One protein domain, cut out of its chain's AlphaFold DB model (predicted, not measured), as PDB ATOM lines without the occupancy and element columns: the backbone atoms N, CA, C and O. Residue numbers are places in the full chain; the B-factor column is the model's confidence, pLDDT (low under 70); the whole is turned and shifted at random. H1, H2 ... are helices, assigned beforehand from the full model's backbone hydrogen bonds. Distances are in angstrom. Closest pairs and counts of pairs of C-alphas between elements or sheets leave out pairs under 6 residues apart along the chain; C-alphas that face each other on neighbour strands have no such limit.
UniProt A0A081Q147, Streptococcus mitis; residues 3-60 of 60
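This is residues 3 to 60 of the 60 residues of a protein of Streptococcus mitis (UniProt A0A081Q147). A free helical arm, H5, sticks out from a loose hook of short helices: H1, H2 and H3 curve round one end, and H4 leads toward the arm, which makes much of the length. The printed part has 58 residues with five named helices, H1 to H5 in chain order, and no named strand. It is all helix and extended, with a radius of gyration of the C-alphas of 16.5 A and spans of 53 by 21 by 12 A.

H5, residues 47 to 59, is 18.4 A long, ending at C-alpha 59 (-8.922, 61.246, -22.110). H4 holds residues 36 to 40, H3 30 to 33, H2 21 to 27. H1, residues 8 to 15, is 10.4 A long, beginning at C-alpha 8 (-33.851, 45.080, 18.470).

H5 is apart from H4. H3 and H4 meet only through their link. H2 and H3 are close but not clearly touching; their closest C-alphas, Ala 25 and Lys 31, are 5.8 A apart. H1 and H2 are likewise close but not clearly touching, with closest C-alphas Val 14 and Val 24 at 7.1 A, and run opposite ways at a steep tilt of 52 degrees. In H1, H2, H4 and H5 every O i to N i+4 pair is within hydrogen-bond range; H3 is too short for one.

The farthest C-alphas, Trp 9 and Ser 60, are 52.9 A apart. The printed part has no cut and no long link. Residues 59 to 60 have pLDDT under 70.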
ATOM      1  N   LYS A   3     -29.088  52.277  16.088       92.75
ATOM      2  CA  LYS A   3     -28.919  53.566  15.379       92.75
ATOM      3  C   LYS A   3     -29.050  53.469  13.849       92.75
ATOM      4  O   LYS A   3     -29.211  54.481  13.182       92.75
ATOM      5  N   LEU A   4     -28.945  52.263  13.290       92.06
ATOM      6  CA  LEU A   4     -29.107  51.994  11.859       92.06
ATOM      7  C   LEU A   4     -30.548  51.584  11.505       92.06
ATOM      8  O   LEU A   4     -30.787  51.153  10.383       92.06
ATOM      9  N   GLY A   5     -31.493  51.666  12.451       93.88
ATOM     10  CA  GLY A   5     -32.892  51.270  12.248       93.88
ATOM     11  C   GLY A   5     -33.119  49.755  12.228       93.88
ATOM     12  O   GLY A   5     -34.183  49.288  11.832       93.88
ATOM     13  N   VAL A   6     -32.124  48.966  12.637       95.50
ATOM     14  CA  VAL A   6     -32.235  47.506  12.703       95.50
ATOM     15  C   VAL A   6     -33.107  47.109  13.905       95.50
ATOM     16  O   VAL A   6     -32.846  47.607  15.006       95.50
ATOM     17  N   PRO A   7     -34.095  46.200  13.743       96.69
ATOM     18  CA  PRO A   7     -34.934  45.735  14.845       96.69
ATOM     19  C   PRO A   7     -34.123  45.186  16.022       96.69
ATOM     20  O   PRO A   7     -33.109  44.513  15.832       96.69
ATOM     21  N   LYS A   8     -34.593  45.430  17.251       96.56
ATOM     22  CA  LYS A   8     -33.851  45.080  18.470       96.56
ATOM     23  C   LYS A   8     -33.494  43.592  18.556       96.56
ATOM     24  O   LYS A   8     -32.338  43.266  18.780       96.56
ATOM     25  N   TRP A   9     -34.438  42.699  18.262       96.19
ATOM     26  CA  TRP A   9     -34.223  41.249  18.369       96.19
ATOM     27  C   TRP A   9     -33.046  40.731  17.517       96.19
ATOM     28  O   TRP A   9     -32.301  39.857  17.953       96.19
ATOM     29  N   ILE A  10     -32.846  41.271  16.307       96.31
ATOM     30  CA  ILE A  10     -31.738  40.853  15.433       96.31
ATOM     31  C   ILE A  10     -30.451  41.609  15.765       96.31
ATOM     32  O   ILE A  10     -29.366  41.047  15.632       96.31
ATOM     33  N   ALA A  11     -30.567  42.856  16.233       95.56
ATOM     34  CA  ALA A  11     -29.433  43.611  16.746       95.56
ATOM     35  C   ALA A  11     -28.776  42.878  17.925       95.56
ATOM     36  O   ALA A  11     -27.564  42.689  17.888       95.56
ATOM     37  N   ASP A  12     -29.578  42.405  18.883       95.12
ATOM     38  CA  ASP A  12     -29.112  41.680  20.070       95.12
ATOM     39  C   ASP A  12     -28.460  40.339  19.680       95.12
ATOM     40  O   ASP A  12     -27.380  39.993  20.164       95.12
ATOM     41  N   LYS A  13     -29.054  39.617  18.715       94.88
ATOM     42  CA  LYS A  13     -28.494  38.361  18.189       94.88
ATOM     43  C   LYS A  13     -27.122  38.560  17.544       94.88
ATOM     44  O   LYS A  13     -26.209  37.786  17.814       94.88
ATOM     45  N   VAL A  14     -26.977  39.563  16.673       94.19
ATOM     46  CA  VAL A  14     -25.720  39.785  15.938       94.19
ATOM     47  C   VAL A  14     -24.655  40.435  16.823       94.19
ATOM     48  O   VAL A  14     -23.474  40.161  16.631       94.19
ATOM     49  N   SER A  15     -25.028  41.241  17.827       91.25
ATOM     50  CA  SER A  15     -24.050  41.761  18.795       91.25
ATOM     51  C   SER A  15     -23.387  40.666  19.632       91.25
ATOM     52  O   SER A  15     -22.271  40.863  20.096       91.25
ATOM     53  N   GLY A  16     -24.036  39.509  19.790       93.81
ATOM     54  CA  GLY A  16     -23.464  38.356  20.486       93.81
ATOM     55  C   GLY A  16     -22.392  37.594  19.699       93.81
ATOM     56  O   GLY A  16     -21.820  36.654  20.233       93.81
ATOM     57  N   TRP A  17     -22.106  37.962  18.443       94.25
ATOM     58  CA  TRP A  17     -21.130  37.253  17.597       94.25
ATOM     59  C   TRP A  17     -19.667  37.626  17.893       94.25
ATOM     60  O   TRP A  17     -18.777  37.188  17.173       94.25
ATOM     61  N   GLY A  18     -19.409  38.428  18.929       92.00
ATOM     62  CA  GLY A  18     -18.055  38.716  19.404       92.00
ATOM     63  C   GLY A  18     -17.171  39.394  18.353       92.00
ATOM     64  O   GLY A  18     -17.556  40.397  17.751       92.00
ATOM     65  N   ASP A  19     -15.979  38.838  18.144       95.38
ATOM     66  CA  ASP A  19     -14.912  39.360  17.283       95.38
ATOM     67  C   ASP A  19     -14.978  38.862  15.826       95.38
ATOM     68  O   ASP A  19     -14.081  39.126  15.022       95.38
ATOM     69  N   HIS A  20     -16.072  38.204  15.429       95.00
ATOM     70  CA  HIS A  20     -16.290  37.723  14.062       95.00
ATOM     71  C   HIS A  20     -16.662  38.850  13.076       95.00
ATOM     72  O   HIS A  20     -17.643  38.761  12.332       95.00
ATOM     73  N   TYR A  21     -15.876  39.929  13.039       94.00
ATOM     74  CA  TYR A  21     -16.175  41.157  12.293       94.00
ATOM     75  C   TYR A  21     -16.444  40.917  10.807       94.00
ATOM     76  O   TYR A  21     -17.391  41.479  10.259       94.00
ATOM     77  N   GLN A  22     -15.663  40.054  10.151       96.44
ATOM     78  CA  GLN A  22     -15.867  39.739   8.737       96.44
ATOM     79  C   GLN A  22     -17.214  39.043   8.501       96.44
ATOM     80  O   GLN A  22     -17.944  39.401   7.574       96.44
ATOM     81  N   LEU A  23     -17.578  38.091   9.364       95.62
ATOM     82  CA  LEU A  23     -18.868  37.403   9.301       95.62
ATOM     83  C   LEU A  23     -20.016  38.397   9.519       95.62
ATOM     84  O   LEU A  23     -20.971  38.423   8.740       95.62
ATOM     85  N   VAL A  24     -19.898  39.263  10.530       95.12
ATOM     86  CA  VAL A  24     -20.883  40.313  10.818       95.12
ATOM     87  C   VAL A  24     -21.023  41.264   9.625       95.12
ATOM     88  O   VAL A  24     -22.142  41.529   9.185       95.12
ATOM     89  N   ALA A  25     -19.921  41.733   9.044       94.81
ATOM     90  CA  ALA A  25     -19.935  42.665   7.919       94.81
ATOM     91  C   ALA A  25     -20.527  42.051   6.640       94.81
ATOM     92  O   ALA A  25     -21.254  42.724   5.912       94.81
ATOM     93  N   GLN A  26     -20.247  40.774   6.363       95.19
ATOM     94  CA  GLN A  26     -20.596  40.154   5.081       95.19
ATOM     95  C   GLN A  26     -21.907  39.365   5.095       95.19
ATOM     96  O   GLN A  26     -22.564  39.263   4.053       95.19
ATOM     97  N   LYS A  27     -22.270  38.764   6.232       93.81
ATOM     98  CA  LYS A  27     -23.349  37.766   6.316       93.81
ATOM     99  C   LYS A  27     -24.502  38.171   7.232       93.81
ATOM    100  O   LYS A  27     -25.547  37.529   7.187       93.81
ATOM    101  N   SER A  28     -24.354  39.222   8.037       94.94
ATOM    102  CA  SER A  28     -25.430  39.678   8.923       94.94
ATOM    103  C   SER A  28     -26.336  40.736   8.277       94.94
ATOM    104  O   SER A  28     -26.112  41.206   7.158       94.94
ATOM    105  N   VAL A  29     -27.344  41.178   9.038       95.44
ATOM    106  CA  VAL A  29     -28.204  42.325   8.699       95.44
ATOM    107  C   VAL A  29     -27.414  43.622   8.453       95.44
ATOM    108  O   VAL A  29     -27.902  44.511   7.753       95.44
ATOM    109  N   LEU A  30     -26.174  43.714   8.955       94.62
ATOM    110  CA  LEU A  30     -25.308  44.878   8.777       94.62
ATOM    111  C   LEU A  30     -25.045  45.197   7.301       94.62
ATOM    112  O   LEU A  30     -25.097  46.365   6.932       94.62
ATOM    113  N   LYS A  31     -24.869  44.182   6.442       95.38
ATOM    114  CA  LYS A  31     -24.643  44.366   4.996       95.38
ATOM    115  C   LYS A  31     -25.786  45.120   4.308       95.38
ATOM    116  O   LYS A  31     -25.568  45.859   3.353       95.38
ATOM    117  N   ARG A  32     -27.020  44.917   4.778       94.62
ATOM    118  CA  ARG A  32     -28.208  45.610   4.254       94.62
ATOM    119  C   ARG A  32     -28.317  47.018   4.829       94.62
ATOM    120  O   ARG A  32     -28.578  47.959   4.085       94.62
ATOM    121  N   ALA A  33     -28.095  47.146   6.139       95.25
ATOM    122  CA  ALA A  33     -28.173  48.415   6.857       95.25
ATOM    123  C   ALA A  33     -27.077  49.414   6.438       95.25
ATOM    124  O   ALA A  33     -27.308  50.618   6.449       95.25
ATOM    125  N   ILE A  34     -25.902  48.913   6.048       95.06
ATOM    126  CA  ILE A  34     -24.751  49.677   5.554       95.06
ATOM    127  C   ILE A  34     -24.431  49.194   4.133       95.06
ATOM    128  O   ILE A  34     -23.402  48.580   3.867       95.06
ATOM    129  N   SER A  35     -25.372  49.410   3.218       94.38
ATOM    130  CA  SER A  35     -25.197  49.089   1.801       94.38
ATOM    131  C   SER A  35     -24.674  50.295   1.021       94.38
ATOM    132  O   SER A  35     -24.828  51.437   1.459       94.38
ATOM    133  N   LYS A  36     -24.090  50.049  -0.160       93.56
ATOM    134  CA  LYS A  36     -23.581  51.105  -1.051       93.56
ATOM    135  C   LYS A  36     -24.634  52.209  -1.312       93.56
ATOM    136  O   LYS A  36     -24.325  53.356  -1.004       93.56
ATOM    137  N   PRO A  37     -25.907  51.903  -1.654       94.88
ATOM    138  CA  PRO A  37     -26.928  52.942  -1.844       94.88
ATOM    139  C   PRO A  37     -27.272  53.740  -0.578       94.88
ATOM    140  O   PRO A  37     -27.624  54.915  -0.650       94.88
ATOM    141  N   VAL A  38     -27.211  53.118   0.607       95.50
ATOM    142  CA  VAL A  38     -27.466  53.821   1.878       95.50
ATOM    143  C   VAL A  38     -26.330  54.789   2.200       95.50
ATOM    144  O   VAL A  38     -26.583  55.882   2.703       95.50
ATOM    145  N   LEU A  39     -25.091  54.393   1.914       95.81
ATOM    146  CA  LEU A  39     -23.917  55.234   2.120       95.81
ATOM    147  C   LEU A  39     -23.848  56.378   1.104       95.81
ATOM    148  O   LEU A  39     -23.563  57.505   1.495       95.81
ATOM    149  N   GLU A  40     -24.183  56.123  -0.161       96.12
ATOM    150  CA  GLU A  40     -24.274  57.153  -1.208       96.12
ATOM    151  C   GLU A  40     -25.274  58.249  -0.837       96.12
ATOM    152  O   GLU A  40     -24.948  59.432  -0.888       96.12
ATOM    153  N   LYS A  41     -26.456  57.874  -0.322       95.25
ATOM    154  CA  LYS A  41     -27.445  58.833   0.209       95.25
ATOM    155  C   LYS A  41     -26.927  59.678   1.378       95.25
ATOM    156  O   LYS A  41     -27.525  60.699   1.699       95.25
ATOM    157  N   ARG A  42     -25.850  59.247   2.039       95.12
ATOM    158  CA  ARG A  42     -25.180  59.966   3.135       95.12
ATOM    159  C   ARG A  42     -23.911  60.691   2.678       95.12
ATOM    160  O   ARG A  42     -23.162  61.167   3.523       95.12
ATOM    161  N   GLY A  43     -23.676  60.774   1.369       95.75
ATOM    162  CA  GLY A  43     -22.549  61.496   0.783       95.75
ATOM    163  C   GLY A  43     -21.290  60.657   0.566       95.75
ATOM    164  O   GLY A  43     -20.250  61.227   0.244       95.75
ATOM    165  N   LEU A  44     -21.339  59.326   0.722       96.56
ATOM    166  CA  LEU A  44     -20.207  58.493   0.320       96.56
ATOM    167  C   LEU A  44     -20.117  58.452  -1.207       96.56
ATOM    168  O   LEU A  44     -20.983  57.886  -1.868       96.56
ATOM    169  N   VAL A  45     -19.031  58.991  -1.753       95.31
ATOM    170  CA  VAL A  45     -18.711  58.852  -3.173       95.31
ATOM    171  C   VAL A  45     -18.065  57.490  -3.407       95.31
ATOM    172  O   VAL A  45     -17.128  57.091  -2.715       95.31
ATOM    173  N   SER A  46     -18.568  56.764  -4.397       94.38
ATOM    174  CA  SER A  46     -17.982  55.502  -4.831       94.38
ATOM    175  C   SER A  46     -16.622  55.734  -5.488       94.38
ATOM    176  O   SER A  46     -16.514  56.488  -6.452       94.38
ATOM    177  N   CYS A  47     -15.586  55.046  -5.002       94.12
ATOM    178  CA  CYS A  47     -14.230  55.184  -5.540       94.12
ATOM    179  C   CYS A  47     -14.136  54.813  -7.026       94.12
ATOM    180  O   CYS A  47     -13.384  55.443  -7.764       94.12
ATOM    181  N   LEU A  48     -14.878  53.785  -7.457       93.25
ATOM    182  CA  LEU A  48     -14.875  53.349  -8.853       93.25
ATOM    183  C   LEU A  48     -15.531  54.397  -9.749       93.25
ATOM    184  O   LEU A  48     -14.952  54.771 -10.762       93.25
ATOM    185  N   ASP A  49     -16.702  54.890  -9.350       92.44
ATOM    186  CA  ASP A  49     -17.450  55.873 -10.137       92.44
ATOM    187  C   ASP A  49     -16.650  57.185 -10.224       92.44
ATOM    188  O   ASP A  49     -16.439  57.712 -11.314       92.44
ATOM    189  N   TYR A  50     -16.037  57.607  -9.111       93.25
ATOM    190  CA  TYR A  50     -15.088  58.723  -9.071       93.25
ATOM    191  C   TYR A  50     -13.903  58.548 -10.030       93.25
ATOM    192  O   TYR A  50     -13.509  59.484 -10.730       93.25
ATOM    193  N   TYR A  51     -13.299  57.353 -10.052       93.00
ATOM    194  CA  TYR A  51     -12.185  57.067 -10.949       93.00
ATOM    195  C   TYR A  51     -12.623  57.149 -12.410       93.00
ATOM    196  O   TYR A  51     -11.937  57.783 -13.207       93.00
ATOM    197  N   LEU A  52     -13.760  56.542 -12.755       93.50
ATOM    198  CA  LEU A  52     -14.276  56.523 -14.121       93.50
ATOM    199  C   LEU A  52     -14.622  57.931 -14.611       93.50
ATOM    200  O   LEU A  52     -14.158  58.313 -15.681       93.50
ATOM    201  N   GLU A  53     -15.334  58.733 -13.816       91.44
ATOM    202  CA  GLU A  53     -15.640  60.131 -14.149       91.44
ATOM    203  C   GLU A  53     -14.361  60.931 -14.423       91.44
ATOM    204  O   GLU A  53     -14.226  61.593 -15.453       91.44
ATOM    205  N   ARG A  54     -13.367  60.827 -13.535       88.69
ATOM    206  CA  ARG A  54     -12.123  61.596 -13.657       88.69
ATOM    207  C   ARG A  54     -11.189  61.070 -14.743       88.69
ATOM    208  O   ARG A  54     -10.393  61.840 -15.278       88.69
ATOM    209  N   HIS A  55     -11.250  59.779 -15.054       84.69
ATOM    210  CA  HIS A  55     -10.492  59.183 -16.147       84.69
ATOM    211  C   HIS A  55     -11.080  59.581 -17.502       84.69
ATOM    212  O   HIS A  55     -10.324  59.956 -18.392       84.69
ATOM    213  N   VAL A  56     -12.410  59.584 -17.649       82.12
ATOM    214  CA  VAL A  56     -13.083  60.092 -18.859       82.12
ATOM    215  C   VAL A  56     -12.687  61.549 -19.115       82.12
ATOM    216  O   VAL A  56     -12.269  61.877 -20.221       82.12
ATOM    217  N   LEU A  57     -12.682  62.390 -18.076       73.31
ATOM    218  CA  LEU A  57     -12.268  63.798 -18.171       73.31
ATOM    219  C   LEU A  57     -10.798  64.015 -18.576       73.31
ATOM    220  O   LEU A  57     -10.457  65.103 -19.021       73.31
ATOM    221  N   LYS A  58      -9.913  63.025 -18.397       71.19
ATOM    222  CA  LYS A  58      -8.488  63.124 -18.775       71.19
ATOM    223  C   LYS A  58      -8.192  62.650 -20.196       71.19
ATOM    224  O   LYS A  58      -7.131  62.972 -20.717       71.19
ATOM    225  N   VAL A  59      -9.072  61.830 -20.765       67.75
ATOM    226  CA  VAL A  59      -8.922  61.246 -22.110       67.75
ATOM    227  C   VAL A  59      -9.750  62.026 -23.150       67.75
ATOM    228  O   VAL A  59      -9.723  61.689 -24.329       67.75
ATOM    229  N   SER A  60     -10.471  63.064 -22.709       53.97
ATOM    230  CA  SER A  60     -11.257  63.983 -23.545       53.97
ATOM    231  C   SER A  60     -10.431  65.169 -24.033       53.97
ATOM    232  O   SER A  60      -9.579  65.642 -23.247       53.97
TER     233      SER A  60